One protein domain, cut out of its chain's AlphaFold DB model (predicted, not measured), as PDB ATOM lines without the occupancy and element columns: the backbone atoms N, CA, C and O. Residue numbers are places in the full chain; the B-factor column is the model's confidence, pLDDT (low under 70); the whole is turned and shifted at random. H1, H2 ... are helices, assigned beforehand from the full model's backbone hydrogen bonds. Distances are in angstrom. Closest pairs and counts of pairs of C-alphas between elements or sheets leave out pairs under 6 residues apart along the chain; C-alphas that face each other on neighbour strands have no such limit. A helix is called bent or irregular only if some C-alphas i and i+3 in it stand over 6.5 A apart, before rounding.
ATOM      1  N   ASP A   2      -5.202 -41.974  14.008       73.25
ATOM      2  CA  ASP A   2      -6.367 -42.567  14.684       73.25
ATOM      3  C   ASP A   2      -6.397 -44.085  14.457       73.25
ATOM      4  O   ASP A   2      -6.622 -44.557  13.337       73.25
ATOM      5  N   LEU A   3      -6.094 -44.818  15.530       75.81
ATOM      6  CA  LEU A   3      -6.119 -46.280  15.615       75.81
ATOM      7  C   LEU A   3      -7.340 -46.803  16.385       75.81
ATOM      8  O   LEU A   3      -7.507 -48.016  16.498       75.81
ATOM      9  N   VAL A   4      -8.150 -45.907  16.955       78.50
ATOM     10  CA  VAL A   4      -9.258 -46.266  17.847       78.50
ATOM     11  C   VAL A   4     -10.486 -46.663  17.040       78.50
ATOM     12  O   VAL A   4     -11.191 -47.593  17.426       78.50
ATOM     13  N   ASP A   5     -10.725 -46.005  15.904       81.88
ATOM     14  CA  ASP A   5     -11.784 -46.403  14.981       81.88
ATOM     15  C   ASP A   5     -11.353 -47.624  14.138       81.88
ATOM     16  O   ASP A   5     -10.488 -47.495  13.264       81.88
ATOM     17  N   PRO A   6     -11.968 -48.810  14.320       75.44
ATOM     18  CA  PRO A   6     -11.635 -50.003  13.540       75.44
ATOM     19  C   PRO A   6     -11.983 -49.874  12.046       75.44
ATOM     20  O   PRO A   6     -11.477 -50.650  11.228       75.44
ATOM     21  N   ASN A   7     -12.833 -48.913  11.671       81.75
ATOM     22  CA  ASN A   7     -13.193 -48.636  10.281       81.75
ATOM     23  C   ASN A   7     -12.293 -47.578   9.628       81.75
ATOM     24  O   ASN A   7     -12.385 -47.365   8.417       81.75
ATOM     25  N   SER A   8     -11.394 -46.954  10.393       90.69
ATOM     26  CA  SER A   8     -10.388 -46.044   9.854       90.69
ATOM     27  C   SER A   8      -9.455 -46.788   8.899       90.69
ATOM     28  O   SER A   8      -8.922 -47.858   9.216       90.69
ATOM     29  N   SER A   9      -9.187 -46.187   7.738       87.31
ATOM     30  CA  SER A   9      -8.232 -46.728   6.764       87.31
ATOM     31  C   SER A   9      -6.844 -46.944   7.380       87.31
ATOM     32  O   SER A   9      -6.175 -47.927   7.070       87.31
ATOM     33  N   HIS A  10      -6.434 -46.058   8.294       84.88
ATOM     34  CA  HIS A  10      -5.141 -46.128   8.973       84.88
ATOM     35  C   HIS A  10      -5.079 -47.289   9.969       84.88
ATOM     36  O   HIS A  10      -4.063 -47.981  10.034       84.88
ATOM     37  N   ALA A  11      -6.160 -47.539  10.713       86.19
ATOM     38  CA  ALA A  11      -6.243 -48.660  11.645       86.19
ATOM     39  C   ALA A  11      -6.215 -50.008  10.910       86.19
ATOM     40  O   ALA A  11      -5.512 -50.933  11.322       86.19
ATOM     41  N   GLN A  12      -6.914 -50.108   9.777       88.00
ATOM     42  CA  GLN A  12      -6.902 -51.310   8.940       88.00
ATOM     43  C   GLN A  12      -5.528 -51.564   8.311       88.00
ATOM     44  O   GLN A  12      -5.060 -52.703   8.306       88.00
ATOM     45  N   GLU A  13      -4.856 -50.521   7.814       89.94
ATOM     46  CA  GLU A  13      -3.501 -50.645   7.272       89.94
ATOM     47  C   GLU A  13      -2.486 -51.042   8.351       89.94
ATOM     48  O   GLU A  13      -1.659 -51.930   8.121       89.94
ATOM     49  N   PHE A  14      -2.578 -50.442   9.542       88.88
ATOM     50  CA  PHE A  14      -1.750 -50.807  10.688       88.88
ATOM     51  C   PHE A  14      -1.956 -52.276  11.067       88.88
ATOM     52  O   PHE A  14      -0.996 -53.046  11.080       88.88
ATOM     53  N   LYS A  15      -3.211 -52.692  11.283       87.12
ATOM     54  CA  LYS A  15      -3.568 -54.074  11.629       87.12
ATOM     55  C   LYS A  15      -3.066 -55.068  10.586       87.12
ATOM     56  O   LYS A  15      -2.487 -56.092  10.939       87.12
ATOM     57  N   LYS A  16      -3.256 -54.759   9.301       90.56
ATOM     58  CA  LYS A  16      -2.767 -55.593   8.201       90.56
ATOM     59  C   LYS A  16      -1.245 -55.726   8.238       90.56
ATOM     60  O   LYS A  16      -0.734 -56.832   8.144       90.56
ATOM     61  N   THR A  17      -0.534 -54.617   8.429       91.94
ATOM     62  CA  THR A  17       0.934 -54.608   8.468       91.94
ATOM     63  C   THR A  17       1.474 -55.403   9.659       91.94
ATOM     64  O   THR A  17       2.416 -56.172   9.489       91.94
ATOM     65  N   VAL A  18       0.867 -55.274  10.845       89.12
ATOM     66  CA  VAL A  18       1.231 -56.074  12.029       89.12
ATOM     67  C   VAL A  18       0.979 -57.564  11.782       89.12
ATOM     68  O   VAL A  18       1.859 -58.379  12.045       89.12
ATOM     69  N   SER A  19      -0.167 -57.921  11.196       86.75
ATOM     70  CA  SER A  19      -0.488 -59.313  10.856       86.75
ATOM     71  C   SER A  19       0.487 -59.909   9.832       86.75
ATOM     72  O   SER A  19       0.934 -61.044   9.996       86.75
ATOM     73  N   ASP A  20       0.880 -59.138   8.812       89.12
ATOM     74  CA  ASP A  20       1.879 -59.556   7.825       89.12
ATOM     75  C   ASP A  20       3.256 -59.785   8.480       89.12
ATOM     76  O   ASP A  20       3.928 -60.770   8.164       89.12
ATOM     77  N   ILE A  21       3.659 -58.935   9.436       87.88
ATOM     78  CA  ILE A  21       4.888 -59.133  10.223       87.88
ATOM     79  C   ILE A  21       4.795 -60.412  11.056       87.88
ATOM     80  O   ILE A  21       5.709 -61.229  11.018       87.88
ATOM     81  N   ASN A  22       3.707 -60.631  11.790       84.12
ATOM     82  CA  ASN A  22       3.601 -61.815  12.642       84.12
ATOM     83  C   ASN A  22       3.580 -63.104  11.816       84.12
ATOM     84  O   ASN A  22       4.280 -64.064  12.141       84.12
ATOM     85  N   ARG A  23       2.888 -63.099  10.673       83.94
ATOM     86  CA  ARG A  23       2.894 -64.227   9.739       83.94
ATOM     87  C   ARG A  23       4.302 -64.566   9.265       83.94
ATOM     88  O   ARG A  23       4.678 -65.733   9.259       83.94
ATOM     89  N   GLU A  24       5.068 -63.569   8.842       84.19
ATOM     90  CA  GLU A  24       6.408 -63.774   8.289       84.19
ATOM     91  C   GLU A  24       7.433 -64.113   9.382       84.19
ATOM     92  O   GLU A  24       8.385 -64.842   9.113       84.19
ATOM     93  N   ALA A  25       7.221 -63.662  10.625       80.44
ATOM     94  CA  ALA A  25       8.044 -64.028  11.777       80.44
ATOM     95  C   ALA A  25       7.868 -65.507  12.160       80.44
ATOM     96  O   ALA A  25       8.801 -66.134  12.656       80.44
ATOM     97  N   CYS A  26       6.690 -66.076  11.887       80.81
ATOM     98  CA  CYS A  26       6.398 -67.491  12.098       80.81
ATOM     99  C   CYS A  26       6.847 -68.402  10.941       80.81
ATOM    100  O   CYS A  26       6.766 -69.625  11.070       80.81
ATOM    101  N   VAL A  27       7.310 -67.858   9.808       82.31
ATOM    102  CA  VAL A  27       7.802 -68.674   8.686       82.31
ATOM    103  C   VAL A  27       9.258 -69.080   8.948       82.31
ATOM    104  O   VAL A  27      10.108 -68.206   9.128       82.31
ATOM    105  N   PRO A  28       9.597 -70.384   8.917       80.06
ATOM    106  CA  PRO A  28      10.976 -70.821   9.088       80.06
ATOM    107  C   PRO A  28      11.856 -70.266   7.963       80.06
ATOM    108  O   PRO A  28      11.616 -70.490   6.769       80.06
ATOM    109  N   ASN A  29      12.904 -69.549   8.360       80.88
ATOM    110  CA  ASN A  29      13.839 -68.922   7.444       80.88
ATOM    111  C   ASN A  29      15.008 -69.867   7.127       80.88
ATOM    112  O   ASN A  29      15.859 -70.150   7.969       80.88
ATOM    113  N   LEU A  30      15.101 -70.316   5.877       78.56
ATOM    114  CA  LEU A  30      16.167 -71.189   5.376       78.56
ATOM    115  C   LEU A  30      17.561 -70.582   5.579       78.56
ATOM    116  O   LEU A  30      18.531 -71.314   5.771       78.56
ATOM    117  N   ALA A  31      17.681 -69.253   5.559       80.00
ATOM    118  CA  ALA A  31      18.953 -68.589   5.816       80.00
ATOM    119  C   ALA A  31      19.457 -68.794   7.258       80.00
ATOM    120  O   ALA A  31      20.668 -68.742   7.481       80.00
ATOM    121  N   ASP A  32      18.569 -69.060   8.218       81.38
ATOM    122  CA  ASP A  32      18.955 -69.277   9.615       81.38
ATOM    123  C   ASP A  32      19.542 -70.672   9.840       81.38
ATOM    124  O   ASP A  32      20.489 -70.812  10.614       81.38
ATOM    125  N   TYR A  33      19.094 -71.666   9.064       81.56
ATOM    126  CA  TYR A  33      19.653 -73.022   9.055       81.56
ATOM    127  C   TYR A  33      20.959 -73.136   8.252       81.56
ATOM    128  O   TYR A  33      21.816 -73.955   8.576       81.56
ATOM    129  N   PHE A  34      21.140 -72.308   7.215       82.19
ATOM    130  CA  PHE A  34      22.304 -72.361   6.322       82.19
ATOM    131  C   PHE A  34      23.144 -71.072   6.393       82.19
ATOM    132  O   PHE A  34      23.031 -70.202   5.518       82.19
ATOM    133  N   PRO A  35      24.053 -70.940   7.385       72.00
ATOM    134  CA  PRO A  35      24.814 -69.711   7.629       72.00
ATOM    135  C   PRO A  35      25.648 -69.240   6.428       72.00
ATOM    136  O   PRO A  35      25.813 -68.037   6.226       72.00
ATOM    137  N   LEU A  36      26.097 -70.168   5.576       76.50
ATOM    138  CA  LEU A  36      26.881 -69.891   4.367       76.50
ATOM    139  C   LEU A  36      26.110 -69.085   3.300       76.50
ATOM    140  O   LEU A  36      26.734 -68.446   2.456       76.50
ATOM    141  N   ARG A  37      24.766 -69.065   3.338       65.75
ATOM    142  CA  ARG A  37      23.916 -68.380   2.340       65.75
ATOM    143  C   ARG A  37      23.092 -67.217   2.909       65.75
ATOM    144  O   ARG A  37      22.225 -66.682   2.217       65.75
ATOM    145  N   LYS A  38      23.397 -66.758   4.132       68.50
ATOM    146  CA  LYS A  38      22.639 -65.706   4.847       68.50
ATOM    147  C   LYS A  38      22.473 -64.388   4.091       68.50
ATOM    148  O   LYS A  38      21.480 -63.693   4.273       68.50
ATOM    149  N   ARG A  39      23.424 -64.025   3.226       73.75
ATOM    150  CA  ARG A  39      23.385 -62.742   2.500       73.75
ATOM    151  C   ARG A  39      22.372 -62.694   1.355       73.75
ATOM    152  O   ARG A  39      21.994 -61.595   0.966       73.75
ATOM    153  N   ILE A  40      21.952 -63.845   0.827       77.12
ATOM    154  CA  ILE A  40      21.162 -63.916  -0.412       77.12
ATOM    155  C   ILE A  40      19.657 -63.741  -0.150       77.12
ATOM    156  O   ILE A  40      18.935 -63.431  -1.087       77.12
ATOM    157  N   ASP A  41      19.196 -63.869   1.104       81.50
ATOM    158  CA  ASP A  41      17.769 -63.799   1.472       81.50
ATOM    159  C   ASP A  41      16.894 -64.645   0.519       81.50
ATOM    160  O   ASP A  41      16.057 -64.114  -0.210       81.50
ATOM    161  N   PRO A  42      17.124 -65.973   0.451       79.88
ATOM    162  CA  PRO A  42      16.572 -66.828  -0.602       79.88
ATOM    163  C   PRO A  42      15.038 -66.869  -0.623       79.88
ATOM    164  O   PRO A  42      14.451 -67.079  -1.678       79.88
ATOM    165  N   GLN A  43      14.390 -66.657   0.523       84.56
ATOM    166  CA  GLN A  43      12.932 -66.585   0.632       84.56
ATOM    167  C   GLN A  43      12.405 -65.139   0.611       84.56
ATOM    168  O   GLN A  43      11.193 -64.928   0.664       84.56
ATOM    169  N   GLY A  44      13.285 -64.135   0.551       86.56
ATOM    170  CA  GLY A  44      12.926 -62.716   0.565       86.56
ATOM    171  C   GLY A  44      12.324 -62.221   1.885       86.56
ATOM    172  O   GLY A  44      11.739 -61.135   1.896       86.56
ATOM    173  N   LEU A  45      12.405 -63.011   2.966       85.69
ATOM    174  CA  LEU A  45      11.785 -62.703   4.261       85.69
ATOM    175  C   LEU A  45      12.351 -61.401   4.817       85.69
ATOM    176  O   LEU A  45      11.597 -60.504   5.188       85.69
ATOM    177  N   ARG A  46      13.681 -61.254   4.809       85.31
ATOM    178  CA  ARG A  46      14.339 -60.067   5.366       85.31
ATOM    179  C   ARG A  46      13.956 -58.811   4.591       85.31
ATOM    180  O   ARG A  46      13.715 -57.763   5.194       85.31
ATOM    181  N   ARG A  47      13.866 -58.901   3.260       88.81
ATOM    182  CA  ARG A  47      13.416 -57.789   2.415       88.81
ATOM    183  C   ARG A  47      11.971 -57.392   2.724       88.81
ATOM    184  O   ARG A  47      11.714 -56.200   2.876       88.81
ATOM    185  N   ARG A  48      11.045 -58.352   2.837       91.31
ATOM    186  CA  ARG A  48       9.632 -58.067   3.159       91.31
ATOM    187  C   ARG A  48       9.472 -57.473   4.558       91.31
ATOM    188  O   ARG A  48       8.857 -56.420   4.685       91.31
ATOM    189  N   MET A  49      10.133 -58.046   5.563       88.44
ATOM    190  CA  MET A  49      10.178 -57.497   6.925       88.44
ATOM    191  C   MET A  49      10.661 -56.058   6.967       88.44
ATOM    192  O   MET A  49      10.060 -55.227   7.636       88.44
ATOM    193  N   THR A  50      11.713 -55.742   6.214       90.19
ATOM    194  CA  THR A  50      12.233 -54.372   6.140       90.19
ATOM    195  C   THR A  50      11.178 -53.401   5.603       90.19
ATOM    196  O   THR A  50      11.043 -52.294   6.117       90.19
ATOM    197  N   VAL A  51      10.396 -53.817   4.599       92.75
ATOM    198  CA  VAL A  51       9.295 -53.009   4.051       92.75
ATOM    199  C   VAL A  51       8.185 -52.820   5.086       92.75
ATOM    200  O   VAL A  51       7.735 -51.693   5.278       92.75
ATOM    201  N   TYR A  52       7.761 -53.882   5.777       92.38
ATOM    202  CA  TYR A  52       6.699 -53.790   6.782       92.38
ATOM    203  C   TYR A  52       7.109 -52.949   7.993       92.38
ATOM    204  O   TYR A  52       6.372 -52.048   8.388       92.38
ATOM    205  N   PHE A  53       8.314 -53.154   8.528       90.19
ATOM    206  CA  PHE A  53       8.841 -52.305   9.594       90.19
ATOM    207  C   PHE A  53       8.994 -50.852   9.141       90.19
ATOM    208  O   PHE A  53       8.669 -49.952   9.906       90.19
ATOM    209  N   GLY A  54       9.389 -50.601   7.889       91.50
ATOM    210  CA  GLY A  54       9.432 -49.250   7.327       91.50
ATOM    211  C   GLY A  54       8.075 -48.534   7.366       91.50
ATOM    212  O   GLY A  54       8.025 -47.352   7.698       91.50
ATOM    213  N   LYS A  55       6.974 -49.253   7.109       91.38
ATOM    214  CA  LYS A  55       5.610 -48.700   7.206       91.38
ATOM    215  C   LYS A  55       5.196 -48.345   8.635       91.38
ATOM    216  O   LYS A  55       4.387 -47.441   8.807       91.38
ATOM    217  N   LEU A  56       5.736 -49.034   9.643       91.12
ATOM    218  CA  LEU A  56       5.410 -48.802  11.055       91.12
ATOM    219  C   LEU A  56       6.363 -47.812  11.745       91.12
ATOM    220  O   LEU A  56       5.937 -47.059  12.614       91.12
ATOM    221  N   ILE A  57       7.633 -47.748  11.341       92.31
ATOM    222  CA  ILE A  57       8.621 -46.823  11.924       92.31
ATOM    223  C   ILE A  57       8.205 -45.362  11.728       92.31
ATOM    224  O   ILE A  57       8.393 -44.554  12.634       92.31
ATOM    225  N   VAL A  58       7.639 -45.015  10.568       91.00
ATOM    226  CA  VAL A  58       7.200 -43.644  10.268       91.00
ATOM    227  C   VAL A  58       6.118 -43.161  11.245       91.00
ATOM    228  O   VAL A  58       6.356 -42.150  11.904       91.00
ATOM    229  N   PRO A  59       4.966 -43.843  11.409       90.62
ATOM    230  CA  PRO A  59       3.942 -43.390  12.344       90.62
ATOM    231  C   PRO A  59       4.425 -43.367  13.800       90.62
ATOM    232  O   PRO A  59       4.151 -42.388  14.486       90.62
ATOM    233  N   PHE A  60       5.197 -44.359  14.265       91.75
ATOM    234  CA  PHE A  60       5.758 -44.327  15.627       91.75
ATOM    235  C   PHE A  60       6.772 -43.190  15.824       91.75
ATOM    236  O   PHE A  60       6.801 -42.566  16.883       91.75
ATOM    237  N   GLY A  61       7.577 -42.883  14.803       93.12
ATOM    238  CA  GLY A  61       8.467 -41.724  14.809       93.12
ATOM    239  C   GLY A  61       7.699 -40.408  14.896       93.12
ATOM    240  O   GLY A  61       8.040 -39.562  15.715       93.12
ATOM    241  N   ASN A  62       6.627 -40.271  14.115       92.19
ATOM    242  CA  ASN A  62       5.769 -39.090  14.157       92.19
ATOM    243  C   ASN A  62       5.098 -38.928  15.529       92.19
ATOM    244  O   ASN A  62       5.038 -37.815  16.031       92.19
ATOM    245  N   MET A  63       4.643 -40.021  16.154       90.50
ATOM    246  CA  MET A  63       4.079 -39.988  17.512       90.50
ATOM    247  C   MET A  63       5.093 -39.489  18.546       90.50
ATOM    248  O   MET A  63       4.739 -38.699  19.417       90.50
ATOM    249  N   PHE A  64       6.347 -39.940  18.447       92.00
ATOM    250  CA  PHE A  64       7.423 -39.459  19.310       92.00
ATOM    251  C   PHE A  64       7.670 -37.960  19.109       92.00
ATOM    252  O   PHE A  64       7.699 -37.212  20.083       92.00
ATOM    253  N   ASP A  65       7.808 -37.514  17.857       92.56
ATOM    254  CA  ASP A  65       8.092 -36.110  17.542       92.56
ATOM    255  C   ASP A  65       6.938 -35.191  17.965       92.56
ATOM    256  O   ASP A  65       7.164 -34.160  18.591       92.56
ATOM    257  N   GLU A  66       5.694 -35.588  17.688       90.75
ATOM    258  CA  GLU A  66       4.492 -34.846  18.075       90.75
ATOM    259  C   GLU A  66       4.396 -34.689  19.598       90.75
ATOM    260  O   GLU A  66       4.125 -33.593  20.089       90.75
ATOM    261  N   ARG A  67       4.691 -35.756  20.355       89.38
ATOM    262  CA  ARG A  67       4.700 -35.711  21.823       89.38
ATOM    263  C   ARG A  67       5.840 -34.856  22.373       89.38
ATOM    264  O   ARG A  67       5.654 -34.128  23.348       89.38
ATOM    265  N   LEU A  68       7.019 -34.929  21.762       88.88
ATOM    266  CA  LEU A  68       8.164 -34.118  22.164       88.88
ATOM    267  C   LEU A  68       7.886 -32.623  21.942       88.88
ATOM    268  O   LEU A  68       8.176 -31.800  22.809       88.88
ATOM    269  N   GLU A  69       7.287 -32.260  20.808       88.69
ATOM    270  CA  GLU A  69       6.906 -30.875  20.523       88.69
ATOM    271  C   GLU A  69       5.754 -30.393  21.415       88.69
ATOM    272  O   GLU A  69       5.793 -29.263  21.908       88.69
ATOM    273  N   SER A  70       4.766 -31.246  21.710       86.19
ATOM    274  CA  SER A  70       3.667 -30.875  22.609       86.19
ATOM    275  C   SER A  70       4.175 -30.538  24.014       86.19
ATOM    276  O   SER A  70       3.724 -29.558  24.607       86.19
ATOM    277  N   ARG A  71       5.172 -31.273  24.521       82.31
ATOM    278  CA  ARG A  71       5.821 -31.019  25.822       82.31
ATOM    279  C   ARG A  71       6.572 -29.688  25.885       82.31
ATOM    280  O   ARG A  71       6.588 -29.048  26.933       82.31
ATOM    281  N   LYS A  72       7.154 -29.232  24.772       83.00
ATOM    282  CA  LYS A  72       7.836 -27.924  24.694       83.00
ATOM    283  C   LYS A  72       6.860 -26.747  24.736       83.00
ATOM    284  O   LYS A  72       7.255 -25.628  25.074       83.00
ATOM    285  N   SER A  73       5.593 -26.969  24.386       81.38
ATOM    286  CA  SER A  73       4.565 -25.932  24.442       81.38
ATOM    287  C   SER A  73       4.161 -25.628  25.895       81.38
ATOM    288  O   SER A  73       3.894 -26.521  26.701       81.38
ATOM    289  N   LYS A  74       4.128 -24.339  26.267       55.34
ATOM    290  CA  LYS A  74       3.761 -23.914  27.629       55.34
ATOM    291  C   LYS A  74       2.303 -24.285  27.922       55.34
ATOM    292  O   LYS A  74       1.400 -23.690  27.342       55.34
ATOM    293  N   GLY A  75       2.093 -25.211  28.859       63.59
ATOM    294  CA  GLY A  75       0.769 -25.598  29.362       63.59
ATOM    295  C   GLY A  75       0.355 -27.046  29.084       63.59
ATOM    296  O   GLY A  75      -0.726 -27.439  29.513       63.59
ATOM    297  N   SER A  76       1.187 -27.848  28.413       64.69
ATOM    298  CA  SER A  76       0.912 -29.277  28.233       64.69
ATOM    299  C   SER A  76       1.168 -30.048  29.529       64.69
ATOM    300  O   SER A  76       2.299 -30.123  30.004       64.69
ATOM    301  N   THR A  77       0.132 -30.668  30.092       64.06
ATOM    302  CA  THR A  77       0.284 -31.748  31.078       64.06
ATOM    303  C   THR A  77       0.837 -32.989  30.389       64.06
ATOM    304  O   THR A  77       0.315 -33.387  29.347       64.06
ATOM    305  N   ALA A  78       1.873 -33.603  30.963       69.88
ATOM    306  CA  ALA A  78       2.302 -34.936  30.557       69.88
ATOM    307  C   ALA A  78       1.117 -35.915  30.683       69.88
ATOM    308  O   ALA A  78       0.338 -35.848  31.636       69.88
ATOM    309  N   SER A  79       0.973 -36.803  29.703       71.31
ATOM    310  CA  SER A  79      -0.010 -37.887  29.690       71.31
ATOM    311  C   SER A  79       0.354 -39.014  30.668       71.31
ATOM    312  O   SER A  79      -0.471 -39.902  30.880       71.31
ATOM    313  N   ASN A  80       1.562 -38.985  31.253       82.31
ATOM    314  CA  ASN A  80       2.112 -39.988  32.173       82.31
ATOM    315  C   ASN A  80       1.975 -41.421  31.630       82.31
ATOM    316  O   ASN A  80       1.671 -42.358  32.368       82.31
ATOM    317  N   ASP A  81       2.156 -41.580  30.319       88.56
ATOM    318  CA  ASP A  81       2.136 -42.870  29.638       88.56
ATOM    319  C   ASP A  81       3.559 -43.410  29.394       88.56
ATOM    320  O   ASP A  81       4.561 -42.791  29.746       88.56
ATOM    321  N   VAL A  82       3.660 -44.601  28.797       90.31
ATOM    322  CA  VAL A  82       4.955 -45.242  28.501       90.31
ATOM    323  C   VAL A  82       5.805 -44.403  27.541       90.31
ATOM    324  O   VAL A  82       7.026 -44.412  27.630       90.31
ATOM    325  N   LEU A  83       5.189 -43.680  26.602       91.06
ATOM    326  CA  LEU A  83       5.942 -42.810  25.699       91.06
ATOM    327  C   LEU A  83       6.536 -41.633  26.471       91.06
ATOM    328  O   LEU A  83       7.677 -41.250  26.232       91.06
ATOM    329  N   ASP A  84       5.775 -41.096  27.415       89.31
ATOM    330  CA  ASP A  84       6.221 -40.017  28.271       89.31
ATOM    331  C   ASP A  84       7.416 -40.415  29.138       89.31
ATOM    332  O   ASP A  84       8.410 -39.694  29.146       89.31
ATOM    333  N   THR A  85       7.375 -41.587  29.773       89.88
ATOM    334  CA  THR A  85       8.516 -42.073  30.561       89.88
ATOM    335  C   THR A  85       9.750 -42.323  29.695       89.88
ATOM    336  O   THR A  85      10.869 -42.029  30.107       89.88
ATOM    337  N   LEU A  86       9.571 -42.825  28.469       90.44
ATOM    338  CA  LEU A  86      10.678 -43.015  27.529       90.44
ATOM    339  C   LEU A  86      11.281 -41.685  27.063       90.44
ATOM    340  O   LEU A  86      12.490 -41.623  26.854       90.44
ATOM    341  N   ILE A  87      10.476 -40.630  26.903       89.81
ATOM    342  CA  ILE A  87      10.980 -39.285  26.592       89.81
ATOM    343  C   ILE A  87      11.763 -38.725  27.780       89.81
ATOM    344  O   ILE A  87      12.855 -38.207  27.561       89.81
ATOM    345  N   ASP A  88      11.270 -38.893  29.010       88.25
ATOM    346  CA  ASP A  88      11.973 -38.441  30.221       88.25
ATOM    347  C   ASP A  88      13.369 -39.085  30.312       88.25
ATOM    348  O   ASP A  88      14.362 -38.392  30.508       88.25
ATOM    349  N   ILE A  89      13.478 -40.393  30.039       86.88
ATOM    350  CA  ILE A  89      14.768 -41.108  30.011       86.88
ATOM    351  C   ILE A  89      15.716 -40.546  28.937       86.88
ATOM    352  O   ILE A  89      16.926 -40.458  29.164       86.88
ATOM    353  N   VAL A  90      15.192 -40.169  27.763       87.12
ATOM    354  CA  VAL A  90      15.992 -39.547  26.692       87.12
ATOM    355  C   VAL A  90      16.477 -38.152  27.101       87.12
ATOM    356  O   VAL A  90      17.619 -37.802  26.802       87.12
ATOM    357  N   GLU A  91      15.632 -37.352  27.758       84.94
ATOM    358  CA  GLU A  91      15.956 -35.982  28.183       84.94
ATOM    359  C   GLU A  91      16.914 -35.947  29.381       84.94
ATOM    360  O   GLU A  91      17.842 -35.135  29.390       84.94
ATOM    361  N   ASP A  92      16.755 -36.862  30.341       82.44
ATOM    362  CA  ASP A  92      17.610 -36.969  31.530       82.44
ATOM    363  C   ASP A  92      19.045 -37.396  31.190       82.44
ATOM    364  O   ASP A  92      19.973 -37.172  31.971       82.44
ATOM    365  N   GLY A  93      19.257 -38.035  30.032       70.94
ATOM    366  CA  GLY A  93      20.579 -38.454  29.554       70.94
ATOM    367  C   GLY A  93      21.290 -39.479  30.451       70.94
ATOM    368  O   GLY A  93      22.469 -39.770  30.233       70.94
ATOM    369  N   LEU A  94      20.589 -40.021  31.457       62.53
ATOM    370  CA  LEU A  94      21.077 -41.029  32.403       62.53
ATOM    371  C   LEU A  94      21.371 -42.362  31.706       62.53
ATOM    372  O   LEU A  94      22.329 -43.055  32.053       62.53
ATOM    373  N   GLU A  95      20.586 -42.686  30.682       65.12
ATOM    374  CA  GLU A  95      20.792 -43.836  29.813       65.12
ATOM    375  C   GLU A  95      21.122 -43.361  28.393       65.12
ATOM    376  O   GLU A  95      20.633 -42.334  27.930       65.12
ATOM    377  N   LYS A  96      21.930 -44.126  27.646       76.62
ATOM    378  CA  LYS A  96      22.206 -43.872  26.214       76.62
ATOM    379  C   LYS A  96      20.989 -44.194  25.328       76.62
ATOM    380  O   LYS A  96      21.167 -44.733  24.234       76.62
ATOM    381  N   LEU A  97      19.776 -43.916  25.805       84.88
ATOM    382  CA  LEU A  97      18.546 -44.099  25.056       84.88
ATOM    383  C   LEU A  97      18.426 -42.968  24.035       84.88
ATOM    384  O   LEU A  97      18.550 -41.792  24.365       84.88
ATOM    385  N   ASN A  98      18.216 -43.314  22.770       88.56
ATOM    386  CA  ASN A  98      17.999 -42.332  21.711       88.56
ATOM    387  C   ASN A  98      16.616 -42.493  21.074       88.56
ATOM    388  O   ASN A  98      15.968 -43.532  21.198       88.56
ATOM    389  N   ARG A  99      16.188 -41.474  20.321       91.50
ATOM    390  CA  ARG A  99      14.920 -41.485  19.573       91.50
ATOM    391  C   ARG A  99      14.715 -42.775  18.773       91.50
ATOM    392  O   ARG A  99      13.625 -43.335  18.770       91.50
ATOM    393  N   THR A 100      15.752 -43.256  18.088       91.44
ATOM    394  CA  THR A 100      15.668 -44.472  17.267       91.44
ATOM    395  C   THR A 100      15.341 -45.702  18.110       91.44
ATOM    396  O   THR A 100      14.494 -46.496  17.715       91.44
ATOM    397  N   GLN A 101      15.971 -45.844  19.275       92.06
ATOM    398  CA  GLN A 101      15.717 -46.945  20.201       92.06
ATOM    399  C   GLN A 101      14.320 -46.860  20.812       92.06
ATOM    400  O   GLN A 101      13.656 -47.886  20.903       92.06
ATOM    401  N   VAL A 102      13.833 -45.661  21.151       92.81
ATOM    402  CA  VAL A 102      12.449 -45.471  21.622       92.81
ATOM    403  C   VAL A 102      11.449 -45.929  20.560       92.81
ATOM    404  O   VAL A 102      10.574 -46.743  20.840       92.81
ATOM    405  N   VAL A 103      11.615 -45.482  19.312       93.19
ATOM    406  CA  VAL A 103      10.737 -45.881  18.200       93.19
ATOM    407  C   VAL A 103      10.787 -47.394  17.956       93.19
ATOM    408  O   VAL A 103       9.754 -48.020  17.727       93.19
ATOM    409  N   GLN A 104      11.972 -48.005  18.032       92.06
ATOM    410  CA  GLN A 104      12.130 -49.457  17.912       92.06
ATOM    411  C   GLN A 104      11.485 -50.215  19.078       92.06
ATOM    412  O   GLN A 104      10.888 -51.267  18.856       92.06
ATOM    413  N   LEU A 105      11.568 -49.691  20.301       92.50
ATOM    414  CA  LEU A 105      10.948 -50.299  21.475       92.50
ATOM    415  C   LEU A 105       9.423 -50.285  21.362       92.50
ATOM    416  O   LEU A 105       8.789 -51.316  21.578       92.50
ATOM    417  N   LEU A 106       8.843 -49.152  20.952       91.56
ATOM    418  CA  LEU A 106       7.408 -49.051  20.674       91.56
ATOM    419  C   LEU A 106       6.984 -50.065  19.610       91.56
ATOM    420  O   LEU A 106       6.009 -50.789  19.795       91.56
ATOM    421  N   LEU A 107       7.749 -50.172  18.523       91.00
ATOM    422  CA  LEU A 107       7.475 -51.127  17.455       91.00
ATOM    423  C   LEU A 107       7.432 -52.572  17.972       91.00
ATOM    424  O   LEU A 107       6.481 -53.295  17.679       91.00
ATOM    425  N   VAL A 108       8.438 -52.988  18.747       89.44
ATOM    426  CA  VAL A 108       8.497 -54.340  19.325       89.44
ATOM    427  C   VAL A 108       7.329 -54.573  20.279       89.44
ATOM    428  O   VAL A 108       6.674 -55.608  20.180       89.44
ATOM    429  N   LEU A 109       7.028 -53.608  21.153       90.12
ATOM    430  CA  LEU A 109       5.942 -53.711  22.126       90.12
ATOM    431  C   LEU A 109       4.582 -53.913  21.442       90.12
ATOM    432  O   LEU A 109       3.832 -54.813  21.815       90.12
ATOM    433  N   PHE A 110       4.277 -53.117  20.415       87.31
ATOM    434  CA  PHE A 110       3.000 -53.207  19.706       87.31
ATOM    435  C   PHE A 110       2.888 -54.475  18.853       87.31
ATOM    436  O   PHE A 110       1.858 -55.149  18.899       87.31
ATOM    437  N   VAL A 111       3.930 -54.834  18.097       86.38
ATOM    438  CA  VAL A 111       3.902 -56.024  17.232       86.38
ATOM    439  C   VAL A 111       3.802 -57.306  18.066       86.38
ATOM    440  O   VAL A 111       2.936 -58.138  17.797       86.38
ATOM    441  N   ALA A 112       4.632 -57.443  19.107       84.44
ATOM    442  CA  ALA A 112       4.648 -58.634  19.957       84.44
ATOM    443  C   ALA A 112       3.418 -58.726  20.877       84.44
ATOM    444  O   ALA A 112       2.940 -59.824  21.169       84.44
ATOM    445  N   GLY A 113       2.897 -57.583  21.335       82.31
ATOM    446  CA  GLY A 113       1.768 -57.529  22.261       82.31
ATOM    447  C   GLY A 113       0.408 -57.787  21.613       82.31
ATOM    448  O   GLY A 113      -0.476 -58.324  22.273       82.31
ATOM    449  N   THR A 114       0.215 -57.444  20.336       81.81
ATOM    450  CA  THR A 114      -1.126 -57.465  19.718       81.81
ATOM    451  C   THR A 114      -1.677 -58.884  19.551       81.81
ATOM    452  O   THR A 114      -2.760 -59.186  20.057       81.81
ATOM    453  N   ASP A 115      -0.937 -59.777  18.890       77.69
ATOM    454  CA  ASP A 115      -1.429 -61.133  18.597       77.69
ATOM    455  C   ASP A 115      -1.437 -62.017  19.844       77.69
ATOM    456  O   ASP A 115      -2.357 -62.806  20.044       77.69
TER     457      ASP A 115
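What this domain is: This is residues 2 to 115 of the 204 residues of an uncharacterized protein of Hibiscus syriacus (UniProt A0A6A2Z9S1). One long helix, H4, is the spine of a flat, loose arrangement of helices: H1 crosses it near its first half, and H6 crosses it near the middle of its length and reaches H1 with its last residues. The small H2 and H3 make a turn at one end of the long axis, between H1 and H4, while the H4 to H5 link turns at the other; residues 91 to 96 stick out. The printed part has 114 residues, with six named helices, H1 to H6 in chain order, and no named strand: class all helix, with mostly crossed packing. The radius of gyration of the C-alphas is 17.3 A, and the spans are 55 by 40 by 19 A.

How they stand to each other: H1, residues 9 to 25, touches the hub H4, residues 45 to 72, at a steep tilt of 46 degrees, opposite ways; the closest C-alphas, Thr 17 and Tyr 52, are 6.1 A apart, and H4 touches H1 with residues 45 to 56 alone. H2, residues 30 to 33, and H3, residues 35 to 40, touch only at the corner, and only just, with 3 pairs of C-alphas within 8 A; the closest are Ala 31 and Lys 38, 4.8 A. H3 and H4 are apart. H5, residues 82 to 92, only just touches H4, with 3 pairs within 8 A, the closest Leu 68 and Ile 87 at 7.4 A; they are about perpendicular at 71 degrees, only just beyond steep. H6, residues 99 to 115, touches H4 with the C-alphas of Val 103 and Phe 60 closest, 5.8 A, at a steep tilt of 63 degrees, opposite ways. H6 also touches H1, about perpendicular at 82 degrees, closest at Val 111 and Val 18, 5.8 A. H5 and H6 are close but not clearly touching. Each O i to N i+4 pair is within hydrogen-bond range in H1 and H5, against 22 of 24 in H4, 12 of 13 in H6 and 0 of 2 in H3, where 2 of 3 O i to N i+3 pairs are; H2 is too short for an i+4 pair.

Where its parts are: H1 begins at C-alpha 9, (-8.232, -46.728, 6.764), and is 24.3 A long. H2 measures 5.4 A. H3, 10.6 A, is irregular, with C-alphas 36 and 39 8.2 A apart. H4 runs 40.5 A from C-alpha 45, (11.785, -62.703, 4.261), with a kink of 30 degrees near residue 56; it is neither bent nor irregular, but only just: C-alphas 55 and 58 are 6.1 A apart. H5 measures 15.4 A. H6, 25.6 A, ends at C-alpha 115, (-1.429, -61.133, 18.597), and is only just irregular, with C-alphas 112 and 115 6.7 A apart.

The domain as a whole: The C-alphas farthest apart, Leu 36 and Gly 75, are 57.2 A apart. The printed part has no cut, and no link is long. Mean pLDDT of the printed part is 84.3; residues 37 to 38, 74 to 78 and 94 to 95 are under 70.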